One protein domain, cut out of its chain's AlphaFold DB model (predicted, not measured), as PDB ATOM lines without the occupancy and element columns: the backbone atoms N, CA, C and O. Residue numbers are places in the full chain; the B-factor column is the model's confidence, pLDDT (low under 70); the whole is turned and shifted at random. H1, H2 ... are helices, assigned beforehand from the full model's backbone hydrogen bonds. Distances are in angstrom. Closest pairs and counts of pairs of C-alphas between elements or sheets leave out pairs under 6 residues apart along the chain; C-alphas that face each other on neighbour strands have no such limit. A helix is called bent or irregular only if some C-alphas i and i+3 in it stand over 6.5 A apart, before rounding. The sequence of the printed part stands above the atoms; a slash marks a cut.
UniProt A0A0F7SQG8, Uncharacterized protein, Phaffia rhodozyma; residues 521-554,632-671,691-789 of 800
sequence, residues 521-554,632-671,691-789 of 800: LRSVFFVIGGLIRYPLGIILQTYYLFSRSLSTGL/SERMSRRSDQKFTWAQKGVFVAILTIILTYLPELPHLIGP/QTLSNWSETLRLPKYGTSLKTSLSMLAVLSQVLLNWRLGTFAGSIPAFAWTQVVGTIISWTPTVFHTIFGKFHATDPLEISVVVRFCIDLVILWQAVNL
ATOM      1  N   LEU A 521     -33.633 -13.689  33.685       82.75
ATOM      2  CA  LEU A 521     -33.847 -14.958  34.371       82.75
ATOM      3  C   LEU A 521     -32.622 -15.874  34.224       82.75
ATOM      4  O   LEU A 521     -32.207 -16.501  35.193       82.75
ATOM      5  N   ARG A 522     -32.004 -15.901  33.037       81.62
ATOM      6  CA  ARG A 522     -30.763 -16.654  32.788       81.62
ATOM      7  C   ARG A 522     -29.620 -16.154  33.655       81.62
ATOM      8  O   ARG A 522     -29.015 -16.941  34.376       81.62
ATOM      9  N   SER A 523     -29.352 -14.850  33.616       79.31
ATOM     10  CA  SER A 523     -28.254 -14.252  34.374       79.31
ATOM     11  C   SER A 523     -28.429 -14.433  35.876       79.31
ATOM     12  O   SER A 523     -27.451 -14.693  36.565       79.31
ATOM     13  N   VAL A 524     -29.661 -14.381  36.395       82.88
ATOM     14  CA  VAL A 524     -29.949 -14.681  37.806       82.88
ATOM     15  C   VAL A 524     -29.513 -16.103  38.166       82.88
ATOM     16  O   VAL A 524     -28.826 -16.287  39.166       82.88
ATOM     17  N   PHE A 525     -29.844 -17.103  37.346       86.44
ATOM     18  CA  PHE A 525     -29.427 -18.488  37.589       86.44
ATOM     19  C   PHE A 525     -27.912 -18.671  37.454       86.44
ATOM     20  O   PHE A 525     -27.305 -19.305  38.315       86.44
ATOM     21  N   PHE A 526     -27.272 -18.071  36.446       79.62
ATOM     22  CA  PHE A 526     -25.812 -18.115  36.323       79.62
ATOM     23  C   PHE A 526     -25.111 -17.476  37.526       79.62
ATOM     24  O   PHE A 526     -24.177 -18.060  38.073       79.62
ATOM     25  N   VAL A 527     -25.586 -16.313  37.982       78.75
ATOM     26  CA  VAL A 527     -25.021 -15.608  39.139       78.75
ATOM     27  C   VAL A 527     -25.251 -16.398  40.422       78.75
ATOM     28  O   VAL A 527     -24.299 -16.627  41.158       78.75
ATOM     29  N   ILE A 528     -26.474 -16.859  40.695       83.88
ATOM     30  CA  ILE A 528     -26.777 -17.630  41.910       83.88
ATOM     31  C   ILE A 528     -26.007 -18.953  41.913       83.88
ATOM     32  O   ILE A 528     -25.341 -19.270  42.898       83.88
ATOM     33  N   GLY A 529     -26.043 -19.703  40.809       81.31
ATOM     34  CA  GLY A 529     -25.302 -20.956  40.666       81.31
ATOM     35  C   GLY A 529     -23.796 -20.747  40.834       81.31
ATOM     36  O   GLY A 529     -23.150 -21.477  41.585       81.31
ATOM     37  N   GLY A 530     -23.250 -19.690  40.225       76.81
ATOM     38  CA  GLY A 530     -21.853 -19.288  40.375       76.81
ATOM     39  C   GLY A 530     -21.486 -18.893  41.808       76.81
ATOM     40  O   GLY A 530     -20.458 -19.337  42.314       76.81
ATOM     41  N   LEU A 531     -22.328 -18.118  42.499       78.88
ATOM     42  CA  LEU A 531     -22.113 -17.713  43.894       78.88
ATOM     43  C   LEU A 531     -22.162 -18.909  44.863       78.88
ATOM     44  O   LEU A 531     -21.355 -18.997  45.789       78.88
ATOM     45  N   ILE A 532     -23.075 -19.855  44.645       83.69
ATOM     46  CA  ILE A 532     -23.145 -21.082  45.448       83.69
ATOM     47  C   ILE A 532     -21.903 -21.945  45.195       83.69
ATOM     48  O   ILE A 532     -21.265 -22.416  46.138       83.69
ATOM     49  N   ARG A 533     -21.518 -22.120  43.929       83.44
ATOM     50  CA  ARG A 533     -20.412 -23.001  43.544       83.44
ATOM     51  C   ARG A 533     -19.046 -22.467  43.975       83.44
ATOM     52  O   ARG A 533     -18.245 -23.221  44.526       83.44
ATOM     53  N   TYR A 534     -18.763 -21.191  43.707       80.38
ATOM     54  CA  TYR A 534     -17.419 -20.628  43.847       80.38
ATOM     55  C   TYR A 534     -17.179 -19.983  45.217       80.38
ATOM     56  O   TYR A 534     -16.482 -20.603  46.014       80.38
ATOM     57  N   PRO A 535     -17.708 -18.790  45.565       77.50
ATOM     58  CA  PRO A 535     -17.353 -18.141  46.822       77.50
ATOM     59  C   PRO A 535     -17.826 -18.930  48.040       77.50
ATOM     60  O   PRO A 535     -17.033 -19.129  48.957       77.50
ATOM     61  N   LEU A 536     -19.063 -19.441  48.051       78.19
ATOM     62  CA  LEU A 536     -19.534 -20.256  49.173       78.19
ATOM     63  C   LEU A 536     -18.738 -21.567  49.284       78.19
ATOM     64  O   LEU A 536     -18.315 -21.936  50.379       78.19
ATOM     65  N   GLY A 537     -18.458 -22.228  48.156       81.75
ATOM     66  CA  GLY A 537     -17.586 -23.403  48.111       81.75
ATOM     67  C   GLY A 537     -16.177 -23.127  48.654       81.75
ATOM     68  O   GLY A 537     -15.691 -23.864  49.510       81.75
ATOM     69  N   ILE A 538     -15.537 -22.037  48.224       80.44
ATOM     70  CA  ILE A 538     -14.205 -21.627  48.692       80.44
ATOM     71  C   ILE A 538     -14.226 -21.345  50.192       80.44
ATOM     72  O   ILE A 538     -13.328 -21.803  50.896       80.44
ATOM     73  N   ILE A 539     -15.235 -20.629  50.698       81.81
ATOM     74  CA  ILE A 539     -15.362 -20.318  52.129       81.81
ATOM     75  C   ILE A 539     -15.465 -21.608  52.945       81.81
ATOM     76  O   ILE A 539     -14.707 -21.776  53.897       81.81
ATOM     77  N   LEU A 540     -16.340 -22.537  52.549       85.00
ATOM     78  CA  LEU A 540     -16.519 -23.813  53.247       85.00
ATOM     79  C   LEU A 540     -15.249 -24.669  53.213       85.00
ATOM     80  O   LEU A 540     -14.849 -25.208  54.243       85.00
ATOM     81  N   GLN A 541     -14.585 -24.761  52.059       85.50
ATOM     82  CA  GLN A 541     -13.352 -25.537  51.922       85.50
ATOM     83  C   GLN A 541     -12.194 -24.917  52.710       85.50
ATOM     84  O   GLN A 541     -11.403 -25.629  53.325       85.50
ATOM     85  N   THR A 542     -12.098 -23.588  52.708       81.94
ATOM     86  CA  THR A 542     -11.086 -22.849  53.467       81.94
ATOM     87  C   THR A 542     -11.319 -23.042  54.958       81.94
ATOM     88  O   THR A 542     -10.402 -23.442  55.669       81.94
ATOM     89  N   TYR A 543     -12.554 -22.841  55.422       83.44
ATOM     90  CA  TYR A 543     -12.939 -23.074  56.810       83.44
ATOM     91  C   TYR A 543     -12.591 -24.499  57.255       83.44
ATOM     92  O   TYR A 543     -11.888 -24.662  58.248       83.44
ATOM     93  N   TYR A 544     -12.969 -25.507  56.462       85.50
ATOM     94  CA  TYR A 544     -12.626 -26.906  56.718       85.50
ATOM     95  C   TYR A 544     -11.118 -27.137  56.845       85.50
ATOM     96  O   TYR A 544     -10.638 -27.786  57.770       85.50
ATOM     97  N   LEU A 545     -10.340 -26.589  55.913       83.50
ATOM     98  CA  LEU A 545      -8.893 -26.758  55.902       83.50
ATOM     99  C   LEU A 545      -8.224 -26.090  57.115       83.50
ATOM    100  O   LEU A 545      -7.218 -26.576  57.640       83.50
ATOM    101  N   PHE A 546      -8.751 -24.947  57.549       81.38
ATOM    102  CA  PHE A 546      -8.232 -24.244  58.715       81.38
ATOM    103  C   PHE A 546      -8.654 -24.900  60.027       81.38
ATOM    104  O   PHE A 546      -7.832 -24.915  60.940       81.38
ATOM    105  N   SER A 547      -9.842 -25.503  60.101       80.81
ATOM    106  CA  SER A 547     -10.308 -26.199  61.303       80.81
ATOM    107  C   SER A 547      -9.586 -27.526  61.557       80.81
ATOM    108  O   SER A 547      -9.506 -27.954  62.700       80.81
ATOM    109  N   ARG A 548      -9.019 -28.173  60.528       79.81
ATOM    110  CA  ARG A 548      -8.348 -29.476  60.685       79.81
ATOM    111  C   ARG A 548      -6.977 -29.401  61.353       79.81
ATOM    112  O   ARG A 548      -6.071 -28.748  60.839       79.81
ATOM    113  N   SER A 549      -6.749 -30.182  62.402       77.75
ATOM    114  CA  SER A 549      -5.406 -30.441  62.949       77.75
ATOM    115  C   SER A 549      -4.681 -31.586  62.222       77.75
ATOM    116  O   SER A 549      -3.469 -31.504  62.017       77.75
ATOM    117  N   LEU A 550      -5.427 -32.595  61.750       84.75
ATOM    118  CA  LEU A 550      -4.903 -33.858  61.210       84.75
ATOM    119  C   LEU A 550      -5.055 -34.002  59.688       84.75
ATOM    120  O   LEU A 550      -6.003 -33.491  59.083       84.75
ATOM    121  N   SER A 551      -4.155 -34.776  59.078       89.06
ATOM    122  CA  SER A 551      -4.148 -35.111  57.645       89.06
ATOM    123  C   SER A 551      -4.906 -36.395  57.266       89.06
ATOM    124  O   SER A 551      -4.952 -36.763  56.086       89.06
ATOM    125  N   THR A 552      -5.518 -37.078  58.236       90.00
ATOM    126  CA  THR A 552      -6.231 -38.352  58.050       90.00
ATOM    127  C   THR A 552      -7.305 -38.260  56.956       90.00
ATOM    128  O   THR A 552      -8.187 -37.400  56.985       90.00
ATOM    129  N   GLY A 553      -7.226 -39.142  55.959       89.56
ATOM    130  CA  GLY A 553      -8.165 -39.218  54.840       89.56
ATOM    131  C   GLY A 553      -8.047 -38.118  53.779       89.56
ATOM    132  O   GLY A 553      -8.912 -38.042  52.912       89.56
ATOM    133  N   LEU A 554      -7.000 -37.282  53.793       92.12
ATOM    134  CA  LEU A 554      -6.754 -36.284  52.744       92.12
ATOM    135  C   LEU A 554      -5.766 -36.787  51.683       92.12
ATOM    136  O   LEU A 554      -4.640 -37.181  51.994       92.12
ATOM    137  N   SER A 632      -3.413 -43.452  62.225       88.12
ATOM    138  CA  SER A 632      -4.410 -43.164  61.193       88.12
ATOM    139  C   SER A 632      -3.848 -42.364  60.010       88.12
ATOM    140  O   SER A 632      -4.074 -42.725  58.852       88.12
ATOM    141  N   GLU A 633      -3.020 -41.343  60.254       89.38
ATOM    142  CA  GLU A 633      -2.362 -40.565  59.200       89.38
ATOM    143  C   GLU A 633      -1.412 -41.432  58.369       89.38
ATOM    144  O   GLU A 633      -1.350 -41.328  57.137       89.38
ATOM    145  N   ARG A 634      -0.672 -42.334  59.028       90.75
ATOM    146  CA  ARG A 634       0.206 -43.295  58.342       90.75
ATOM    147  C   ARG A 634      -0.612 -44.282  57.517       90.75
ATOM    148  O   ARG A 634      -0.227 -44.570  56.382       90.75
ATOM    149  N   MET A 635      -1.725 -44.780  58.053       92.31
ATOM    150  CA  MET A 635      -2.628 -45.691  57.351       92.31
ATOM    151  C   MET A 635      -3.266 -45.018  56.130       92.31
ATOM    152  O   MET A 635      -3.202 -45.566  55.029       92.31
ATOM    153  N   SER A 636      -3.775 -43.795  56.293       92.75
ATOM    154  CA  SER A 636      -4.298 -42.951  55.216       92.75
ATOM    155  C   SER A 636      -3.260 -42.755  54.111       92.75
ATOM    156  O   SER A 636      -3.528 -43.020  52.939       92.75
ATOM    157  N   ARG A 637      -2.022 -42.399  54.477       91.69
ATOM    158  CA  ARG A 637      -0.936 -42.201  53.510       91.69
ATOM    159  C   ARG A 637      -0.573 -43.480  52.757       91.69
ATOM    160  O   ARG A 637      -0.358 -43.424  51.548       91.69
ATOM    161  N   ARG A 638      -0.519 -44.628  53.439       94.06
ATOM    162  CA  ARG A 638      -0.311 -45.936  52.790       94.06
ATOM    163  C   ARG A 638      -1.458 -46.258  51.829       94.06
ATOM    164  O   ARG A 638      -1.218 -46.794  50.751       94.06
ATOM    165  N   SER A 639      -2.690 -45.909  52.197       94.69
ATOM    166  CA  SER A 639      -3.875 -46.107  51.359       94.69
ATOM    167  C   SER A 639      -3.867 -45.223  50.105       94.69
ATOM    168  O   SER A 639      -4.160 -45.720  49.015       94.69
ATOM    169  N   ASP A 640      -3.453 -43.955  50.212       92.88
ATOM    170  CA  ASP A 640      -3.258 -43.067  49.052       92.88
ATOM    171  C   ASP A 640      -2.124 -43.580  48.147       92.88
ATOM    172  O   ASP A 640      -2.273 -43.648  46.929       92.88
ATOM    173  N   GLN A 641      -1.021 -44.070  48.729       93.44
ATOM    174  CA  GLN A 641       0.115 -44.628  47.980       93.44
ATOM    175  C   GLN A 641      -0.216 -45.879  47.154       93.44
ATOM    176  O   GLN A 641       0.500 -46.163  46.192       93.44
ATOM    177  N   LYS A 642      -1.309 -46.596  47.458       94.56
ATOM    178  CA  LYS A 642      -1.806 -47.678  46.588       94.56
ATOM    179  C   LYS A 642      -2.213 -47.165  45.201       94.56
ATOM    180  O   LYS A 642      -2.283 -47.956  44.269       94.56
ATOM    181  N   PHE A 643      -2.509 -45.868  45.053       93.44
ATOM    182  CA  PHE A 643      -2.590 -45.214  43.748       93.44
ATOM    183  C   PHE A 643      -1.204 -44.649  43.412       93.44
ATOM    184  O   PHE A 643      -0.816 -43.572  43.875       93.44
ATOM    185  N   THR A 644      -0.412 -45.438  42.689       94.12
ATOM    186  CA  THR A 644       1.027 -45.183  42.533       94.12
ATOM    187  C   THR A 644       1.293 -43.926  41.704       94.12
ATOM    188  O   THR A 644       0.491 -43.543  40.854       94.12
ATOM    189  N   TRP A 645       2.452 -43.288  41.891       92.81
ATOM    190  CA  TRP A 645       2.837 -42.119  41.086       92.81
ATOM    191  C   TRP A 645       2.886 -42.411  39.583       92.81
ATOM    192  O   TRP A 645       2.547 -41.535  38.793       92.81
ATOM    193  N   ALA A 646       3.232 -43.642  39.194       94.50
ATOM    194  CA  ALA A 646       3.167 -44.080  37.804       94.50
ATOM    195  C   ALA A 646       1.722 -44.049  37.277       94.50
ATOM    196  O   ALA A 646       1.471 -43.456  36.235       94.50
ATOM    197  N   GLN A 647       0.757 -44.595  38.026       93.88
ATOM    198  CA  GLN A 647      -0.663 -44.552  37.653       93.88
ATOM    199  C   GLN A 647      -1.201 -43.116  37.611       93.88
ATOM    200  O   GLN A 647      -1.896 -42.752  36.665       93.88
ATOM    201  N   LYS A 648      -0.837 -42.282  38.596       94.06
ATOM    202  CA  LYS A 648      -1.189 -40.852  38.634       94.06
ATOM    203  C   LYS A 648      -0.647 -40.115  37.401       94.06
ATOM    204  O   LYS A 648      -1.381 -39.365  36.764       94.06
ATOM    205  N   GLY A 649       0.615 -40.361  37.043       93.38
ATOM    206  CA  GLY A 649       1.269 -39.780  35.871       93.38
ATOM    207  C   GLY A 649       0.642 -40.234  34.554       93.38
ATOM    208  O   GLY A 649       0.337 -39.395  33.712       93.38
ATOM    209  N   VAL A 650       0.375 -41.536  34.402       94.62
ATOM    210  CA  VAL A 650      -0.307 -42.100  33.223       94.62
ATOM    211  C   VAL A 650      -1.712 -41.516  33.075       94.62
ATOM    212  O   VAL A 650      -2.077 -41.097  31.982       94.62
ATOM    213  N   PHE A 651      -2.475 -41.413  34.167       93.19
ATOM    214  CA  PHE A 651      -3.803 -40.796  34.156       93.19
ATOM    215  C   PHE A 651      -3.754 -39.341  33.670       93.19
ATOM    216  O   PHE A 651      -4.491 -38.975  32.756       93.19
ATOM    217  N   VAL A 652      -2.860 -38.522  34.236       93.81
ATOM    218  CA  VAL A 652      -2.710 -37.114  33.831       93.81
ATOM    219  C   VAL A 652      -2.253 -37.005  32.381       93.81
ATOM    220  O   VAL A 652      -2.788 -36.175  31.654       93.81
ATOM    221  N   ALA A 653      -1.308 -37.838  31.944       92.06
ATOM    222  CA  ALA A 653      -0.812 -37.830  30.573       92.06
ATOM    223  C   ALA A 653      -1.919 -38.181  29.572       92.06
ATOM    224  O   ALA A 653      -2.152 -37.413  28.641       92.06
ATOM    225  N   ILE A 654      -2.646 -39.284  29.793       91.81
ATOM    226  CA  ILE A 654      -3.754 -39.710  28.925       91.81
ATOM    227  C   ILE A 654      -4.833 -38.630  28.877       91.81
ATOM    228  O   ILE A 654      -5.244 -38.230  27.792       91.81
ATOM    229  N   LEU A 655      -5.263 -38.114  30.030       89.19
ATOM    230  CA  LEU A 655      -6.315 -37.102  30.078       89.19
ATOM    231  C   LEU A 655      -5.871 -35.786  29.425       89.19
ATOM    232  O   LEU A 655      -6.644 -35.185  28.687       89.19
ATOM    233  N   THR A 656      -4.613 -35.377  29.610       89.19
ATOM    234  CA  THR A 656      -4.060 -34.183  28.955       89.19
ATOM    235  C   THR A 656      -4.006 -34.378  27.441       89.19
ATOM    236  O   THR A 656      -4.370 -33.461  26.710       89.19
ATOM    237  N   ILE A 657      -3.604 -35.560  26.958       87.19
ATOM    238  CA  ILE A 657      -3.604 -35.894  25.527       87.19
ATOM    239  C   ILE A 657      -5.032 -35.850  24.977       87.19
ATOM    240  O   ILE A 657      -5.263 -35.175  23.981       87.19
ATOM    241  N   ILE A 658      -5.996 -36.493  25.642       85.56
ATOM    242  CA  ILE A 658      -7.401 -36.492  25.212       85.56
ATOM    243  C   ILE A 658      -7.941 -35.061  25.150       85.56
ATOM    244  O   ILE A 658      -8.458 -34.656  24.117       85.56
ATOM    245  N   LEU A 659      -7.773 -34.268  26.212       81.50
ATOM    246  CA  LEU A 659      -8.272 -32.890  26.259       81.50
ATOM    247  C   LEU A 659      -7.570 -31.967  25.253       81.50
ATOM    248  O   LEU A 659      -8.175 -31.009  24.788       81.50
ATOM    249  N   THR A 660      -6.308 -32.238  24.906       79.44
ATOM    250  CA  THR A 660      -5.559 -31.392  23.964       79.44
ATOM    251  C   THR A 660      -5.799 -31.764  22.503       79.44
ATOM    252  O   THR A 660      -5.835 -30.878  21.652       79.44
ATOM    253  N   TYR A 661      -5.917 -33.057  22.197       78.31
ATOM    254  CA  TYR A 661      -5.974 -33.568  20.823       78.31
ATOM    255  C   TYR A 661      -7.370 -34.013  20.384       78.31
ATOM    256  O   TYR A 661      -7.589 -34.158  19.186       78.31
ATOM    257  N   LEU A 662      -8.320 -34.174  21.310       72.75
ATOM    258  CA  LEU A 662      -9.744 -34.305  20.997       72.75
ATOM    259  C   LEU A 662     -10.561 -33.099  21.519       72.75
ATOM    260  O   LEU A 662     -11.537 -33.291  22.249       72.75
ATOM    261  N   PRO A 663     -10.216 -31.845  21.153       55.94
ATOM    262  CA  PRO A 663     -11.065 -30.694  21.464       55.94
ATOM    263  C   PRO A 663     -12.419 -30.761  20.729       55.94
ATOM    264  O   PRO A 663     -13.374 -30.122  21.151       55.94
ATOM    265  N   GLU A 664     -12.517 -31.582  19.675       51.91
ATOM    266  CA  GLU A 664     -13.734 -31.864  18.898       51.91
ATOM    267  C   GLU A 664     -14.606 -32.982  19.493       51.91
ATOM    268  O   GLU A 664     -15.475 -33.525  18.810       51.91
ATOM    269  N   LEU A 665     -14.391 -33.374  20.756       54.62
ATOM    270  CA  LEU A 665     -15.339 -34.260  21.427       54.62
ATOM    271  C   LEU A 665     -16.743 -33.641  21.321       54.62
ATOM    272  O   LEU A 665     -16.909 -32.480  21.710       54.62
ATOM    273  N   PRO A 666     -17.738 -34.379  20.788       52.44
ATOM    274  CA  PRO A 666     -19.037 -33.819  20.464       52.44
ATOM    275  C   PRO A 666     -19.605 -33.158  21.712       52.44
ATOM    276  O   PRO A 666     -19.783 -33.798  22.751       52.44
ATOM    277  N   HIS A 667     -19.841 -31.852  21.624       58.19
ATOM    278  CA  HIS A 667     -20.525 -31.129  22.677       58.19
ATOM    279  C   HIS A 667     -21.885 -31.808  22.885       58.19
ATOM    280  O   HIS A 667     -22.677 -31.902  21.948       58.19
ATOM    281  N   LEU A 668     -22.149 -32.304  24.099       54.56
ATOM    282  CA  LEU A 668     -23.417 -32.975  24.430       54.56
ATOM    283  C   LEU A 668     -24.612 -32.052  24.170       54.56
ATOM    284  O   LEU A 668     -25.681 -32.498  23.765       54.56
ATOM    285  N   ILE A 669     -24.388 -30.754  24.373       55.09
ATOM    286  CA  ILE A 669     -25.245 -29.665  23.926       55.09
ATOM    287  C   ILE A 669     -24.313 -28.679  23.219       55.09
ATOM    288  O   ILE A 669     -23.550 -27.959  23.866       55.09
ATOM    289  N   GLY A 670     -24.303 -28.723  21.887       49.00
ATOM    290  CA  GLY A 670     -23.533 -27.782  21.080       49.00
ATOM    291  C   GLY A 670     -24.116 -26.370  21.161       49.00
ATOM    292  O   GLY A 670     -25.328 -26.224  21.354       49.00
ATOM    293  N   PRO A 671     -23.289 -25.319  21.004       49.00
ATOM    294  CA  PRO A 671     -23.810 -23.987  20.753       49.00
ATOM    295  C   PRO A 671     -24.715 -24.079  19.529       49.00
ATOM    296  O   PRO A 671     -24.352 -24.691  18.526       49.00
ATOM    297  N   GLN A 691      10.040 -11.154  28.109       54.47
ATOM    298  CA  GLN A 691      10.375 -11.985  26.955       54.47
ATOM    299  C   GLN A 691      10.843 -13.376  27.382       54.47
ATOM    300  O   GLN A 691      10.520 -14.357  26.733       54.47
ATOM    301  N   THR A 692      11.544 -13.500  28.512       56.19
ATOM    302  CA  THR A 692      11.942 -14.814  29.025       56.19
ATOM    303  C   THR A 692      10.699 -15.614  29.404       56.19
ATOM    304  O   THR A 692      10.522 -16.722  28.911       56.19
ATOM    305  N   LEU A 693       9.786 -15.042  30.200       53.69
ATOM    306  CA  LEU A 693       8.550 -15.721  30.610       53.69
ATOM    307  C   LEU A 693       7.606 -16.005  29.432       53.69
ATOM    308  O   LEU A 693       7.051 -17.102  29.363       53.69
ATOM    309  N   SER A 694       7.471 -15.075  28.481       53.28
ATOM    310  CA  SER A 694       6.683 -15.309  27.267       53.28
ATOM    311  C   SER A 694       7.313 -16.395  26.397       53.28
ATOM    312  O   SER A 694       6.597 -17.297  25.972       53.28
ATOM    313  N   ASN A 695       8.640 -16.391  26.223       57.81
ATOM    314  CA  ASN A 695       9.364 -17.424  25.481       57.81
ATOM    315  C   ASN A 695       9.213 -18.788  26.153       57.81
ATOM    316  O   ASN A 695       8.966 -19.765  25.457       57.81
ATOM    317  N   TRP A 696       9.292 -18.886  27.486       53.28
ATOM    318  CA  TRP A 696       8.993 -20.132  28.204       53.28
ATOM    319  C   TRP A 696       7.536 -20.554  27.996       53.28
ATOM    320  O   TRP A 696       7.284 -21.730  27.749       53.28
ATOM    321  N   SER A 697       6.584 -19.618  28.032       53.84
ATOM    322  CA  SER A 697       5.166 -19.913  27.789       53.84
ATOM    323  C   SER A 697       4.891 -20.411  26.368       53.84
ATOM    324  O   SER A 697       4.118 -21.352  26.187       53.84
ATOM    325  N   GLU A 698       5.575 -19.847  25.372       58.78
ATOM    326  CA  GLU A 698       5.455 -20.212  23.963       58.78
ATOM    327  C   GLU A 698       6.193 -21.526  23.661       58.78
ATOM    328  O   GLU A 698       5.631 -22.419  23.026       58.78
ATOM    329  N   THR A 699       7.398 -21.704  24.216       61.91
ATOM    330  CA  THR A 699       8.211 -22.929  24.094       61.91
ATOM    331  C   THR A 699       7.514 -24.121  24.744       61.91
ATOM    332  O   THR A 699       7.430 -25.192  24.148       61.91
ATOM    333  N   LEU A 700       6.952 -23.937  25.942       57.22
ATOM    334  CA  LEU A 700       6.177 -24.969  26.637       57.22
ATOM    335  C   LEU A 700       4.754 -25.111  26.082       57.22
ATOM    336  O   LEU A 700       3.999 -25.960  26.556       57.22
ATOM    337  N   ARG A 701       4.364 -24.270  25.109       64.25
ATOM    338  CA  ARG A 701       3.004 -24.189  24.557       64.25
ATOM    339  C   ARG A 701       1.940 -24.151  25.670       64.25
ATOM    340  O   ARG A 701       0.851 -24.709  25.534       64.25
ATOM    341  N   LEU A 702       2.261 -23.475  26.776       63.62
ATOM    342  CA  LEU A 702       1.465 -23.403  28.003       63.62
ATOM    343  C   LEU A 702       0.007 -22.962  27.782       63.62
ATOM    344  O   LEU A 702      -0.852 -23.513  28.457       63.62
ATOM    345  N   PRO A 703      -0.336 -22.064  26.839       62.16
ATOM    346  CA  PRO A 703      -1.740 -21.739  26.574       62.16
ATOM    347  C   PRO A 703      -2.545 -22.923  26.013       62.16
ATOM    348  O   PRO A 703      -3.712 -23.088  26.351       62.16
ATOM    349  N   LYS A 704      -1.916 -23.777  25.191       65.62
ATOM    350  CA  LYS A 704      -2.569 -24.940  24.564       65.62
ATOM    351  C   LYS A 704      -2.620 -26.154  25.484       65.62
ATOM    352  O   LYS A 704      -3.648 -26.805  25.585       65.62
ATOM    353  N   TYR A 705      -1.501 -26.475  26.130       78.12
ATOM    354  CA  TYR A 705      -1.387 -27.682  26.959       78.12
ATOM    355  C   TYR A 705      -1.639 -27.402  28.439       78.12
ATOM    356  O   TYR A 705      -2.003 -28.307  29.183       78.12
ATOM    357  N   GLY A 706      -1.435 -26.167  28.896       81.69
ATOM    358  CA  GLY A 706      -1.530 -25.806  30.307       81.69
ATOM    359  C   GLY A 706      -2.961 -25.813  30.833       81.69
ATOM    360  O   GLY A 706      -3.158 -26.243  31.966       81.69
ATOM    361  N   THR A 707      -3.958 -25.441  30.023       80.69
ATOM    362  CA  THR A 707      -5.384 -25.605  30.365       80.69
ATOM    363  C   THR A 707      -5.724 -27.080  30.561       80.69
ATOM    364  O   THR A 707      -6.169 -27.473  31.639       80.69
ATOM    365  N   SER A 708      -5.427 -27.918  29.565       85.38
ATOM    366  CA  SER A 708      -5.637 -29.369  29.600       85.38
ATOM    367  C   SER A 708      -4.911 -30.032  30.770       85.38
ATOM    368  O   SER A 708      -5.490 -30.870  31.462       85.38
ATOM    369  N   LEU A 709      -3.668 -29.629  31.046       89.94
ATOM    370  CA  LEU A 709      -2.876 -30.140  32.162       89.94
ATOM    371  C   LEU A 709      -3.438 -29.682  33.514       89.94
ATOM    372  O   LEU A 709      -3.564 -30.500  34.425       89.94
ATOM    373  N   LYS A 710      -3.841 -28.410  33.650       89.31
ATOM    374  CA  LYS A 710      -4.499 -27.886  34.860       89.31
ATOM    375  C   LYS A 710      -5.776 -28.667  35.149       89.31
ATOM    376  O   LYS A 710      -5.969 -29.120  36.279       89.31
ATOM    377  N   THR A 711      -6.620 -28.863  34.138       87.25
ATOM    378  CA  THR A 711      -7.860 -29.642  34.250       87.25
ATOM    379  C   THR A 711      -7.559 -31.094  34.609       87.25
ATOM    380  O   THR A 711      -8.167 -31.632  35.532       87.25
ATOM    381  N   SER A 712      -6.559 -31.710  33.975       92.19
ATOM    382  CA  SER A 712      -6.165 -33.095  34.260       92.19
ATOM    383  C   SER A 712      -5.644 -33.282  35.685       92.19
ATOM    384  O   SER A 712      -6.007 -34.245  36.358       92.19
ATOM    385  N   LEU A 713      -4.845 -32.337  36.186       94.19
ATOM    386  CA  LEU A 713      -4.375 -32.325  37.571       94.19
ATOM    387  C   LEU A 713      -5.516 -32.080  38.564       94.19
ATOM    388  O   LEU A 713      -5.542 -32.708  39.622       94.19
ATOM    389  N   SER A 714      -6.485 -31.227  38.219       92.62
ATOM    390  CA  SER A 714      -7.692 -31.013  39.030       92.62
ATOM    391  C   SER A 714      -8.517 -32.295  39.154       92.62
ATOM    392  O   SER A 714      -8.913 -32.687  40.254       92.62
ATOM    393  N   MET A 715      -8.725 -32.993  38.034       91.69
ATOM    394  CA  MET A 715      -9.403 -34.290  38.003       91.69
ATOM    395  C   MET A 715      -8.626 -35.344  38.785       91.69
ATOM    396  O   MET A 715      -9.229 -36.092  39.547       91.69
ATOM    397  N   LEU A 716      -7.294 -35.369  38.666       95.00
ATOM    398  CA  LEU A 716      -6.444 -36.273  39.434       95.00
ATOM    399  C   LEU A 716      -6.588 -36.034  40.940       95.00
ATOM    400  O   LEU A 716      -6.705 -37.000  41.696       95.00
ATOM    401  N   ALA A 717      -6.548 -34.775  41.386       94.06
ATOM    402  CA  ALA A 717      -6.667 -34.425  42.799       94.06
ATOM    403  C   ALA A 717      -7.986 -34.940  43.383       94.06
ATOM    404  O   ALA A 717      -7.998 -35.585  44.432       94.06
ATOM    405  N   VAL A 718      -9.080 -34.744  42.648       92.75
ATOM    406  CA  VAL A 718     -10.405 -35.175  43.087       92.75
ATOM    407  C   VAL A 718     -10.599 -36.682  42.986       92.75
ATOM    408  O   VAL A 718     -11.077 -37.288  43.939       92.75
ATOM    409  N   LEU A 719     -10.159 -37.319  41.901       94.38
ATOM    410  CA  LEU A 719     -10.203 -38.775  41.771       94.38
ATOM    411  C   LEU A 719      -9.385 -39.461  42.872       94.38
ATOM    412  O   LEU A 719      -9.833 -40.446  43.455       94.38
ATOM    413  N   SER A 720      -8.210 -38.917  43.199       95.06
ATOM    414  CA  SER A 720      -7.383 -39.425  44.299       95.06
ATOM    415  C   SER A 720      -8.129 -39.324  45.635       95.06
ATOM    416  O   SER A 720      -8.103 -40.270  46.417       95.06
ATOM    417  N   GLN A 721      -8.854 -38.223  45.874       95.19
ATOM    418  CA  GLN A 721      -9.679 -38.062  47.072       95.19
ATOM    419  C   GLN A 721     -10.857 -39.049  47.109       95.19
ATOM    420  O   GLN A 721     -11.099 -39.664  48.145       95.19
ATOM    421  N   VAL A 722     -11.552 -39.250  45.987       95.44
ATOM    422  CA  VAL A 722     -12.663 -40.211  45.865       95.44
ATOM    423  C   VAL A 722     -12.191 -41.637  46.153       95.44
ATOM    424  O   VAL A 722     -12.820 -42.353  46.933       95.44
ATOM    425  N   LEU A 723     -11.063 -42.049  45.565       95.50
ATOM    426  CA  LEU A 723     -10.478 -43.370  45.798       95.50
ATOM    427  C   LEU A 723     -10.011 -43.543  47.245       95.50
ATOM    428  O   LEU A 723     -10.142 -44.633  47.803       95.50
ATOM    429  N   LEU A 724      -9.469 -42.488  47.855       95.69
ATOM    430  CA  LEU A 724      -9.040 -42.523  49.247       95.69
ATOM    431  C   LEU A 724     -10.231 -42.685  50.196       95.69
ATOM    432  O   LEU A 724     -10.193 -43.577  51.042       95.69
ATOM    433  N   ASN A 725     -11.296 -41.900  50.006       95.81
ATOM    434  CA  ASN A 725     -12.537 -42.024  50.775       95.81
ATOM    435  C   ASN A 725     -13.110 -43.444  50.668       95.81
ATOM    436  O   ASN A 725     -13.436 -44.067  51.673       95.81
ATOM    437  N   TRP A 726     -13.165 -43.991  49.447       95.75
ATOM    438  CA  TRP A 726     -13.646 -45.352  49.204       95.75
ATOM    439  C   TRP A 726     -12.818 -46.406  49.946       95.75
ATOM    440  O   TRP A 726     -13.366 -47.302  50.578       95.75
ATOM    441  N   ARG A 727     -11.485 -46.299  49.896       95.25
ATOM    442  CA  ARG A 727     -10.581 -47.267  50.539       95.25
ATOM    443  C   ARG A 727     -10.600 -47.195  52.060       95.25
ATOM    444  O   ARG A 727     -10.334 -48.209  52.696       95.25
ATOM    445  N   LEU A 728     -10.808 -46.008  52.622       94.25
ATOM    446  CA  LEU A 728     -10.874 -45.812  54.069       94.25
ATOM    447  C   LEU A 728     -12.285 -46.027  54.625       94.25
ATOM    448  O   LEU A 728     -12.424 -46.186  55.830       94.25
ATOM    449  N   GLY A 729     -13.313 -46.032  53.770       94.62
ATOM    450  CA  GLY A 729     -14.707 -46.103  54.202       94.62
ATOM    451  C   GLY A 729     -15.160 -44.859  54.967       94.62
ATOM    452  O   GLY A 729     -16.122 -44.930  55.720       94.62
ATOM    453  N   THR A 730     -14.467 -43.729  54.805       92.94
ATOM    454  CA  THR A 730     -14.732 -42.479  55.527       92.94
ATOM    455  C   THR A 730     -14.657 -41.279  54.590       92.94
ATOM    456  O   THR A 730     -13.941 -41.288  53.584       92.94
ATOM    457  N   PHE A 731     -15.396 -40.220  54.911       93.06
ATOM    458  CA  PHE A 731     -15.371 -38.961  54.179       93.06
ATOM    459  C   PHE A 731     -14.506 -37.932  54.914       93.06
ATOM    460  O   PHE A 731     -14.864 -37.448  55.988       93.06
ATOM    461  N   ALA A 732     -13.357 -37.586  54.327       86.38
ATOM    462  CA  ALA A 732     -12.415 -36.628  54.920       86.38
ATOM    463  C   ALA A 732     -11.950 -35.530  53.952       86.38
ATOM    464  O   ALA A 732     -11.133 -34.694  54.322       86.38
ATOM    465  N   GLY A 733     -12.430 -35.534  52.706       74.94
ATOM    466  CA  GLY A 733     -11.965 -34.595  51.678       74.94
ATOM    467  C   GLY A 733     -12.473 -33.161  51.849       74.94
ATOM    468  O   GLY A 733     -11.825 -32.218  51.393       74.94
ATOM    469  N   SER A 734     -13.636 -32.992  52.482       84.56
ATOM    470  CA  SER A 734     -14.312 -31.702  52.666       84.56
ATOM    471  C   SER A 734     -15.435 -31.821  53.704       84.56
ATOM    472  O   SER A 734     -15.679 -32.904  54.233       84.56
ATOM    473  N   ILE A 735     -16.148 -30.726  53.973       85.44
ATOM    474  CA  ILE A 735     -17.427 -30.757  54.705       85.44
ATOM    475  C   ILE A 735     -18.518 -31.237  53.737       85.44
ATOM    476  O   ILE A 735     -18.527 -30.769  52.600       85.44
ATOM    477  N   PRO A 736     -19.485 -32.082  54.142       88.81
ATOM    478  CA  PRO A 736     -20.575 -32.513  53.259       88.81
ATOM    479  C   PRO A 736     -21.319 -31.357  52.571       88.81
ATOM    480  O   PRO A 736     -21.669 -31.446  51.395       88.81
ATOM    481  N   ALA A 737     -21.478 -30.226  53.266       88.50
ATOM    482  CA  ALA A 737     -22.039 -28.996  52.711       88.50
ATOM    483  C   ALA A 737     -21.284 -28.487  51.467       88.50
ATOM    484  O   ALA A 737     -21.912 -27.969  50.551       88.50
ATOM    485  N   PHE A 738     -19.960 -28.658  51.391       90.38
ATOM    486  CA  PHE A 738     -19.178 -28.294  50.207       90.38
ATOM    487  C   PHE A 738     -19.551 -29.150  48.989       90.38
ATOM    488  O   PHE A 738     -19.707 -28.623  47.890       90.38
ATOM    489  N   ALA A 739     -19.745 -30.461  49.167       91.94
ATOM    490  CA  ALA A 739     -20.169 -31.335  48.071       91.94
ATOM    491  C   ALA A 739     -21.557 -30.929  47.541       91.94
ATOM    492  O   ALA A 739     -21.765 -30.846  46.329       91.94
ATOM    493  N   TRP A 740     -22.477 -30.580  48.449       93.06
ATOM    494  CA  TRP A 740     -23.786 -30.036  48.089       93.06
ATOM    495  C   TRP A 740     -23.682 -28.739  47.288       93.06
ATOM    496  O   TRP A 740     -24.341 -28.615  46.258       93.06
ATOM    497  N   THR A 741     -22.849 -27.782  47.709       91.88
ATOM    498  CA  THR A 741     -22.728 -26.504  46.991       91.88
ATOM    499  C   THR A 741     -22.123 -26.673  45.599       91.88
ATOM    500  O   THR A 741     -22.565 -25.989  44.674       91.88
ATOM    501  N   GLN A 742     -21.191 -27.613  45.399       91.88
ATOM    502  CA  GLN A 742     -20.670 -27.921  44.061       91.88
ATOM    503  C   GLN A 742     -21.758 -28.484  43.140       91.88
ATOM    504  O   GLN A 742     -21.935 -27.980  42.027       91.88
ATOM    505  N   VAL A 743     -22.521 -29.482  43.599       94.62
ATOM    506  CA  VAL A 743     -23.570 -30.124  42.787       94.62
ATOM    507  C   VAL A 743     -24.736 -29.169  42.533       94.62
ATOM    508  O   VAL A 743     -25.092 -28.938  41.381       94.62
ATOM    509  N   VAL A 744     -25.293 -28.554  43.581       93.62
ATOM    510  CA  VAL A 744     -26.432 -27.625  43.471       93.62
ATOM    511  C   VAL A 744     -26.054 -26.391  42.657       93.62
ATOM    512  O   VAL A 744     -26.801 -25.998  41.763       93.62
ATOM    513  N   GLY A 745     -24.879 -25.808  42.906       90.06
ATOM    514  CA  GLY A 745     -24.387 -24.665  42.140       90.06
ATOM    515  C   GLY A 745     -24.211 -24.997  40.657       90.06
ATOM    516  O   GLY A 745     -24.613 -24.206  39.803       90.06
ATOM    517  N   THR A 746     -23.700 -26.195  40.342       90.31
ATOM    518  CA  THR A 746     -23.568 -26.660  38.953       90.31
ATOM    519  C   THR A 746     -24.935 -26.867  38.300       90.31
ATOM    520  O   THR A 746     -25.165 -26.306  37.231       90.31
ATOM    521  N   ILE A 747     -25.873 -27.560  38.959       92.50
ATOM    522  CA  ILE A 747     -27.245 -27.763  38.454       92.50
ATOM    523  C   ILE A 747     -27.917 -26.418  38.162       92.50
ATOM    524  O   ILE A 747     -28.426 -26.219  37.061       92.50
ATOM    525  N   ILE A 748     -27.874 -25.466  39.102       90.44
ATOM    526  CA  ILE A 748     -28.466 -24.133  38.921       90.44
ATOM    527  C   ILE A 748     -27.799 -23.398  37.750       90.44
ATOM    528  O   ILE A 748     -28.504 -22.821  36.925       90.44
ATOM    529  N   SER A 749     -26.469 -23.461  37.621       85.88
ATOM    530  CA  SER A 749     -25.751 -22.824  36.508       85.88
ATOM    531  C   SER A 749     -26.049 -23.458  35.143       85.88
ATOM    532  O   SER A 749     -26.030 -22.764  34.136       85.88
ATOM    533  N   TRP A 750     -26.356 -24.756  35.096       87.12
ATOM    534  CA  TRP A 750     -26.676 -25.486  33.863       87.12
ATOM    535  C   TRP A 750     -28.151 -25.442  33.486       87.12
ATOM    536  O   TRP A 750     -28.497 -25.666  32.326       87.12
ATOM    537  N   THR A 751     -29.025 -25.140  34.444       88.75
ATOM    538  CA  THR A 751     -30.476 -25.094  34.235       88.75
ATOM    539  C   THR A 751     -30.857 -24.185  33.053       88.75
ATOM    540  O   THR A 751     -31.628 -24.642  32.207       88.75
ATOM    541  N   PRO A 752     -30.296 -22.964  32.896       83.75
ATOM    542  CA  PRO A 752     -30.568 -22.138  31.723       83.75
ATOM    543  C   PRO A 752     -30.180 -22.828  30.415       83.75
ATOM    544  O   PRO A 752     -30.982 -22.841  29.489       83.75
ATOM    545  N   THR A 753     -28.995 -23.443  30.357       81.31
ATOM    546  CA  THR A 753     -28.453 -24.097  29.156       81.31
ATOM    547  C   THR A 753     -29.275 -25.318  28.730       81.31
ATOM    548  O   THR A 753     -29.501 -25.522  27.541       81.31
ATOM    549  N   VAL A 754     -29.757 -26.120  29.686       83.69
ATOM    550  CA  VAL A 754     -30.522 -27.349  29.404       83.69
ATOM    551  C   VAL A 754     -31.986 -27.038  29.058       83.69
ATOM    552  O   VAL A 754     -32.533 -27.583  28.097       83.69
ATOM    553  N   PHE A 755     -32.634 -26.133  29.796       84.88
ATOM    554  CA  PHE A 755     -34.071 -25.859  29.677       84.88
ATOM    555  C   PHE A 755     -34.376 -24.631  28.803       84.88
ATOM    556  O   PHE A 755     -35.060 -23.692  29.222       84.88
ATOM    557  N   HIS A 756     -33.924 -24.653  27.547       80.00
ATOM    558  CA  HIS A 756     -34.124 -23.557  26.586       80.00
ATOM    559  C   HIS A 756     -35.604 -23.176  26.359       80.00
ATOM    560  O   HIS A 756     -35.901 -22.057  25.953       80.00
ATOM    561  N   THR A 757     -36.560 -24.064  26.637       80.19
ATOM    562  CA  THR A 757     -38.000 -23.759  26.549       80.19
ATOM    563  C   THR A 757     -38.461 -22.780  27.633       80.19
ATOM    564  O   THR A 757     -39.296 -21.916  27.373       80.19
ATOM    565  N   ILE A 758     -37.894 -22.875  28.839       82.94
ATOM    566  CA  ILE A 758     -38.252 -22.047  30.000       82.94
ATOM    567  C   ILE A 758     -37.440 -20.754  30.013       82.94
ATOM    568  O   ILE A 758     -37.973 -19.685  30.326       82.94
ATOM    569  N   PHE A 759     -36.153 -20.856  29.683       80.94
ATOM    570  CA  PHE A 759     -35.200 -19.748  29.735       80.94
ATOM    571  C   PHE A 759     -35.057 -19.031  28.391       80.94
ATOM    572  O   PHE A 759     -34.523 -17.925  28.338       80.94
ATOM    573  N   GLY A 760     -35.593 -19.596  27.312       75.81
ATOM    574  CA  GLY A 760     -35.530 -19.053  25.963       75.81
ATOM    575  C   GLY A 760     -34.330 -19.547  25.145       75.81
ATOM    576  O   GLY A 760     -33.435 -20.212  25.661       75.81
ATOM    577  N   LYS A 761     -34.269 -19.151  23.867       71.81
ATOM    578  CA  LYS A 761     -33.186 -19.546  22.942       71.81
ATOM    579  C   LYS A 761     -31.869 -18.802  23.203       71.81
ATOM    580  O   LYS A 761     -31.886 -17.597  23.476       71.81
ATOM    581  N   PHE A 762     -30.738 -19.501  23.091       67.31
ATOM    582  CA  PHE A 762     -29.392 -18.932  23.195       67.31
ATOM    583  C   PHE A 762     -28.749 -18.765  21.821       67.31
ATOM    584  O   PHE A 762     -28.641 -19.726  21.060       67.31
ATOM    585  N   HIS A 763     -28.278 -17.548  21.549       60.53
ATOM    586  CA  HIS A 763     -27.404 -17.253  20.409       60.53
ATOM    587  C   HIS A 763     -25.965 -17.750  20.622       60.53
ATOM    588  O   HIS A 763     -25.414 -18.388  19.733       60.53
ATOM    589  N   ALA A 764     -25.391 -17.540  21.811       60.44
ATOM    590  CA  ALA A 764     -24.130 -18.121  22.266       60.44
ATOM    591  C   ALA A 764     -24.331 -18.819  23.615       60.44
ATOM    592  O   ALA A 764     -24.819 -18.226  24.565       60.44
ATOM    593  N   THR A 765     -23.972 -20.082  23.733       63.72
ATOM    594  CA  THR A 765     -23.802 -20.722  25.043       63.72
ATOM    595  C   THR A 765     -22.448 -21.357  25.042       63.72
ATOM    596  O   THR A 765     -22.106 -22.006  24.050       63.72
ATOM    597  N   ASP A 766     -21.721 -21.206  26.149       60.50
ATOM    598  CA  ASP A 766     -20.532 -22.015  26.359       60.50
ATOM    599  C   ASP A 766     -20.944 -23.482  26.167       60.50
ATOM    600  O   ASP A 766     -21.926 -23.928  26.784       60.50
ATOM    601  N   PRO A 767     -20.278 -24.218  25.261       65.81
ATOM    602  CA  PRO A 767     -20.590 -25.615  25.047       65.81
ATOM    603  C   PRO A 767     -20.469 -26.361  26.367       65.81
ATOM    604  O   PRO A 767     -19.549 -26.145  27.158       65.81
ATOM    605  N   LEU A 768     -21.391 -27.291  26.586       71.94
ATOM    606  CA  LEU A 768     -21.308 -28.170  27.736       71.94
ATOM    607  C   LEU A 768     -20.264 -29.251  27.426       71.94
ATOM    608  O   LEU A 768     -20.569 -30.307  26.868       71.94
ATOM    609  N   GLU A 769     -18.999 -28.923  27.697       70.56
ATOM    610  CA  GLU A 769     -17.864 -29.791  27.400       70.56
ATOM    611  C   GLU A 769     -17.957 -31.112  28.173       70.56
ATOM    612  O   GLU A 769     -18.337 -31.152  29.349       70.56
ATOM    613  N   ILE A 770     -17.505 -32.199  27.542       75.38
ATOM    614  CA  ILE A 770     -17.408 -33.513  28.191       75.38
ATOM    615  C   ILE A 770     -16.540 -33.434  29.453       75.38
ATOM    616  O   ILE A 770     -16.848 -34.085  30.448       75.38
ATOM    617  N   SER A 771     -15.502 -32.595  29.449       74.06
ATOM    618  CA  SER A 771     -14.649 -32.335  30.613       74.06
ATOM    619  C   SER A 771     -15.473 -31.889  31.835       74.06
ATOM    620  O   SER A 771     -15.272 -32.392  32.943       74.06
ATOM    621  N   VAL A 772     -16.459 -31.009  31.633       79.62
ATOM    622  CA  VAL A 772     -17.319 -30.475  32.694       79.62
ATOM    623  C   VAL A 772     -18.369 -31.504  33.114       79.62
ATOM    624  O   VAL A 772     -18.665 -31.611  34.300       79.62
ATOM    625  N   VAL A 773     -18.870 -32.330  32.191       84.31
ATOM    626  CA  VAL A 773     -19.773 -33.457  32.513       84.31
ATOM    627  C   VAL A 773     -19.082 -34.517  33.342       84.31
ATOM    628  O   VAL A 773     -19.593 -34.907  34.386       84.31
ATOM    629  N   VAL A 774     -17.891 -34.942  32.927       85.25
ATOM    630  CA  VAL A 774     -17.075 -35.880  33.698       85.25
ATOM    631  C   VAL A 774     -16.797 -35.300  35.080       85.25
ATOM    632  O   VAL A 774     -16.902 -36.017  36.075       85.25
ATOM    633  N   ARG A 775     -16.521 -33.991  35.169       86.00
ATOM    634  CA  ARG A 775     -16.322 -33.336  36.461       86.00
ATOM    635  C   ARG A 775     -17.572 -33.415  37.325       86.00
ATOM    636  O   ARG A 775     -17.475 -33.799  38.485       86.00
ATOM    637  N   PHE A 776     -18.725 -33.087  36.755       90.12
ATOM    638  CA  PHE A 776     -20.002 -33.134  37.450       90.12
ATOM    639  C   PHE A 776     -20.336 -34.551  37.938       90.12
ATOM    640  O   PHE A 776     -20.747 -34.718  39.082       90.12
ATOM    641  N   CYS A 777     -20.074 -35.588  37.136       91.75
ATOM    642  CA  CYS A 777     -20.222 -36.982  37.559       91.75
ATOM    643  C   CYS A 777     -19.324 -37.323  38.756       91.75
ATOM    644  O   CYS A 777     -19.760 -37.999  39.683       91.75
ATOM    645  N   ILE A 778     -18.081 -36.836  38.769       91.81
ATOM    646  CA  ILE A 778     -17.184 -37.016  39.914       91.81
ATOM    647  C   ILE A 778     -17.717 -36.259  41.138       91.81
ATOM    648  O   ILE A 778     -17.724 -36.817  42.234       91.81
ATOM    649  N   ASP A 779     -18.213 -35.033  40.968       91.75
ATOM    650  CA  ASP A 779     -18.811 -34.254  42.057       91.75
ATOM    651  C   ASP A 779     -20.069 -34.955  42.627       91.75
ATOM    652  O   ASP A 779     -20.270 -34.953  43.842       91.75
ATOM    653  N   LEU A 780     -20.861 -35.653  41.798       94.69
ATOM    654  CA  LEU A 780     -21.960 -36.522  42.249       94.69
ATOM    655  C   LEU A 780     -21.463 -37.718  43.073       94.69
ATOM    656  O   LEU A 780     -22.079 -38.059  44.081       94.69
ATOM    657  N   VAL A 781     -20.343 -38.338  42.690       96.00
ATOM    658  CA  VAL A 781     -19.726 -39.416  43.483       96.00
ATOM    659  C   VAL A 781     -19.234 -38.884  44.830       96.00
ATOM    660  O   VAL A 781     -19.446 -39.535  45.851       96.00
ATOM    661  N   ILE A 782     -18.626 -37.695  44.869       94.19
ATOM    662  CA  ILE A 782     -18.221 -37.046  46.127       94.19
ATOM    663  C   ILE A 782     -19.442 -36.767  46.996       94.19
ATOM    664  O   ILE A 782     -19.392 -37.022  48.194       94.19
ATOM    665  N   LEU A 783     -20.533 -36.264  46.412       95.56
ATOM    666  CA  LEU A 783     -21.775 -36.027  47.139       95.56
ATOM    667  C   LEU A 783     -22.341 -37.333  47.707       95.56
ATOM    668  O   LEU A 783     -22.697 -37.386  48.881       95.56
ATOM    669  N   TRP A 784     -22.360 -38.404  46.914       96.88
ATOM    670  CA  TRP A 784     -22.768 -39.727  47.381       96.88
ATOM    671  C   TRP A 784     -21.885 -40.216  48.538       96.88
ATOM    672  O   TRP A 784     -22.408 -40.695  49.542       96.88
ATOM    673  N   GLN A 785     -20.563 -40.045  48.446       95.75
ATOM    674  CA  GLN A 785     -19.636 -40.380  49.532       95.75
ATOM    675  C   GLN A 785     -19.870 -39.519  50.776       95.75
ATOM    676  O   GLN A 785     -19.819 -40.037  51.882       95.75
ATOM    677  N   ALA A 786     -20.154 -38.229  50.605       94.19
ATOM    678  CA  ALA A 786     -20.413 -37.303  51.702       94.19
ATOM    679  C   ALA A 786     -21.691 -37.640  52.482       94.19
ATOM    680  O   ALA A 786     -21.781 -37.317  53.663       94.19
ATOM    681  N   VAL A 787     -22.678 -38.251  51.819       95.00
ATOM    682  CA  VAL A 787     -23.949 -38.663  52.430       95.00
ATOM    683  C   VAL A 787     -23.852 -40.054  53.061       95.00
ATOM    684  O   VAL A 787     -24.444 -40.277  54.111       95.00
ATOM    685  N   ASN A 788     -23.131 -40.988  52.432       96.31
ATOM    686  CA  ASN A 788     -23.149 -42.399  52.836       96.31
ATOM    687  C   ASN A 788     -21.951 -42.841  53.682       96.31
ATOM    688  O   ASN A 788     -22.052 -43.850  54.376       96.31
ATOM    689  N   LEU A 789     -20.815 -42.144  53.612       94.81
ATOM    690  CA  LEU A 789     -19.643 -42.491  54.412       94.81
ATOM    691  C   LEU A 789     -19.604 -41.645  55.691       94.81
ATOM    692  O   LEU A 789     -19.854 -40.439  55.632       94.81
TER     693      LEU A 789
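AT A GLANCE: This is residues 521 to 554, 632 to 671 and 691 to 789 of the 800 residues of an uncharacterized protein of Phaffia rhodozyma (UniProt A0A0F7SQG8). Long helices touch one after another, in the spatial order H1, H6, H8, H5, H3, as a row that turns a corner at H8. H2 packs on the last part of H5, H4 lies beyond its first end, and small H7 sits near H6 and the first arm of H1, a helix with a bend that runs nearly straight. You have 173 printed residues with eight named helices, H1 to H8 in order, and no named strand: an all-helix class. The whole is only just compact, close to loose, with a radius of gyration of the C-alphas of 18.4 A and spans of 54 by 42 by 31 A.

HOW THE PARTS SIT: Start at H1, residues 521 to 547, assigned as one helix by its hydrogen bonds but bent, C-alphas 532 and 535 being 6.6 A apart; its arms H1a, 521 to 532, and H1b, 535 to 547, stand at 7 degrees. H1a touches H6, residues 736 to 754, closest at the C-alphas of Gly 529 and Gly 745, 4.1 A, at a shallow tilt of 18 degrees, opposite ways. H1b touches H6 with residues 536 to 541 alone, closest at the C-alphas of Gly 537 and Phe 738, 5.6 A. Next find the hub H5, residues 702 to 728, which touches three helices. With 720 to 728 alone it touches H2, residues 632 to 641, closest at the C-alphas of Asp 640 and Leu 724, 5.8 A. With 704 to 716 alone it touches H3, residues 645 to 661, closest at the C-alphas of Thr 656 and Ser 708, 5.1 A, at a steep tilt of 43 degrees. With 715 to 726 alone it touches H8, residues 770 to 788, closest at the C-alphas of Val 722 and Ile 782, 6.4 A, at a shallow tilt of 21 degrees, the same way. H8 also touches H6, closest at the C-alphas of Pro 736 and Ala 786, 5.0 A, opposite ways at 37 degrees, only just steep. The packing is part aligned, part crossed: three of six touching pairs have a shallow tilt. H4, residues 691 to 699, is close to H5 but not clearly touching, the C-alphas of Ser 697 and Pro 703 being closest at 7.2 A. H7, residues 756 to 759, is close to H6 but not clearly touching. Every O i to N i+4 pair is within hydrogen-bond range in H1a, H1b, H2, H3, H4 and H8, but 21 of 23 in H5 and 13 of 15 in H6; H7 is too short for one.

IN THESE COORDINATES: Find C-alpha 521 at (-33.847, -14.958, 34.371), where H1a begins. H3 is 23.7 A long; H5, from C-alpha 702 at (1.465, -23.403, 28.003), is 36.5 A. H6, 26.4 A, is only just irregular: C-alphas 749 and 752 are 6.8 A apart. H8, 26.8 A, ends at C-alpha 788, (-23.149, -42.399, 52.836).

THE WHOLE: The C-alphas of Arg 634 and Lys 761 are farthest apart, 54.1 A. Residues 555 to 631 and 672 to 690 are not printed; the C-alpha gaps across these cuts are 11.1 A and 36.8 A. Of the links printed whole, none is long. The model's pLDDT is under 70 at 663 to 671, 691 to 704 and 762 to 767.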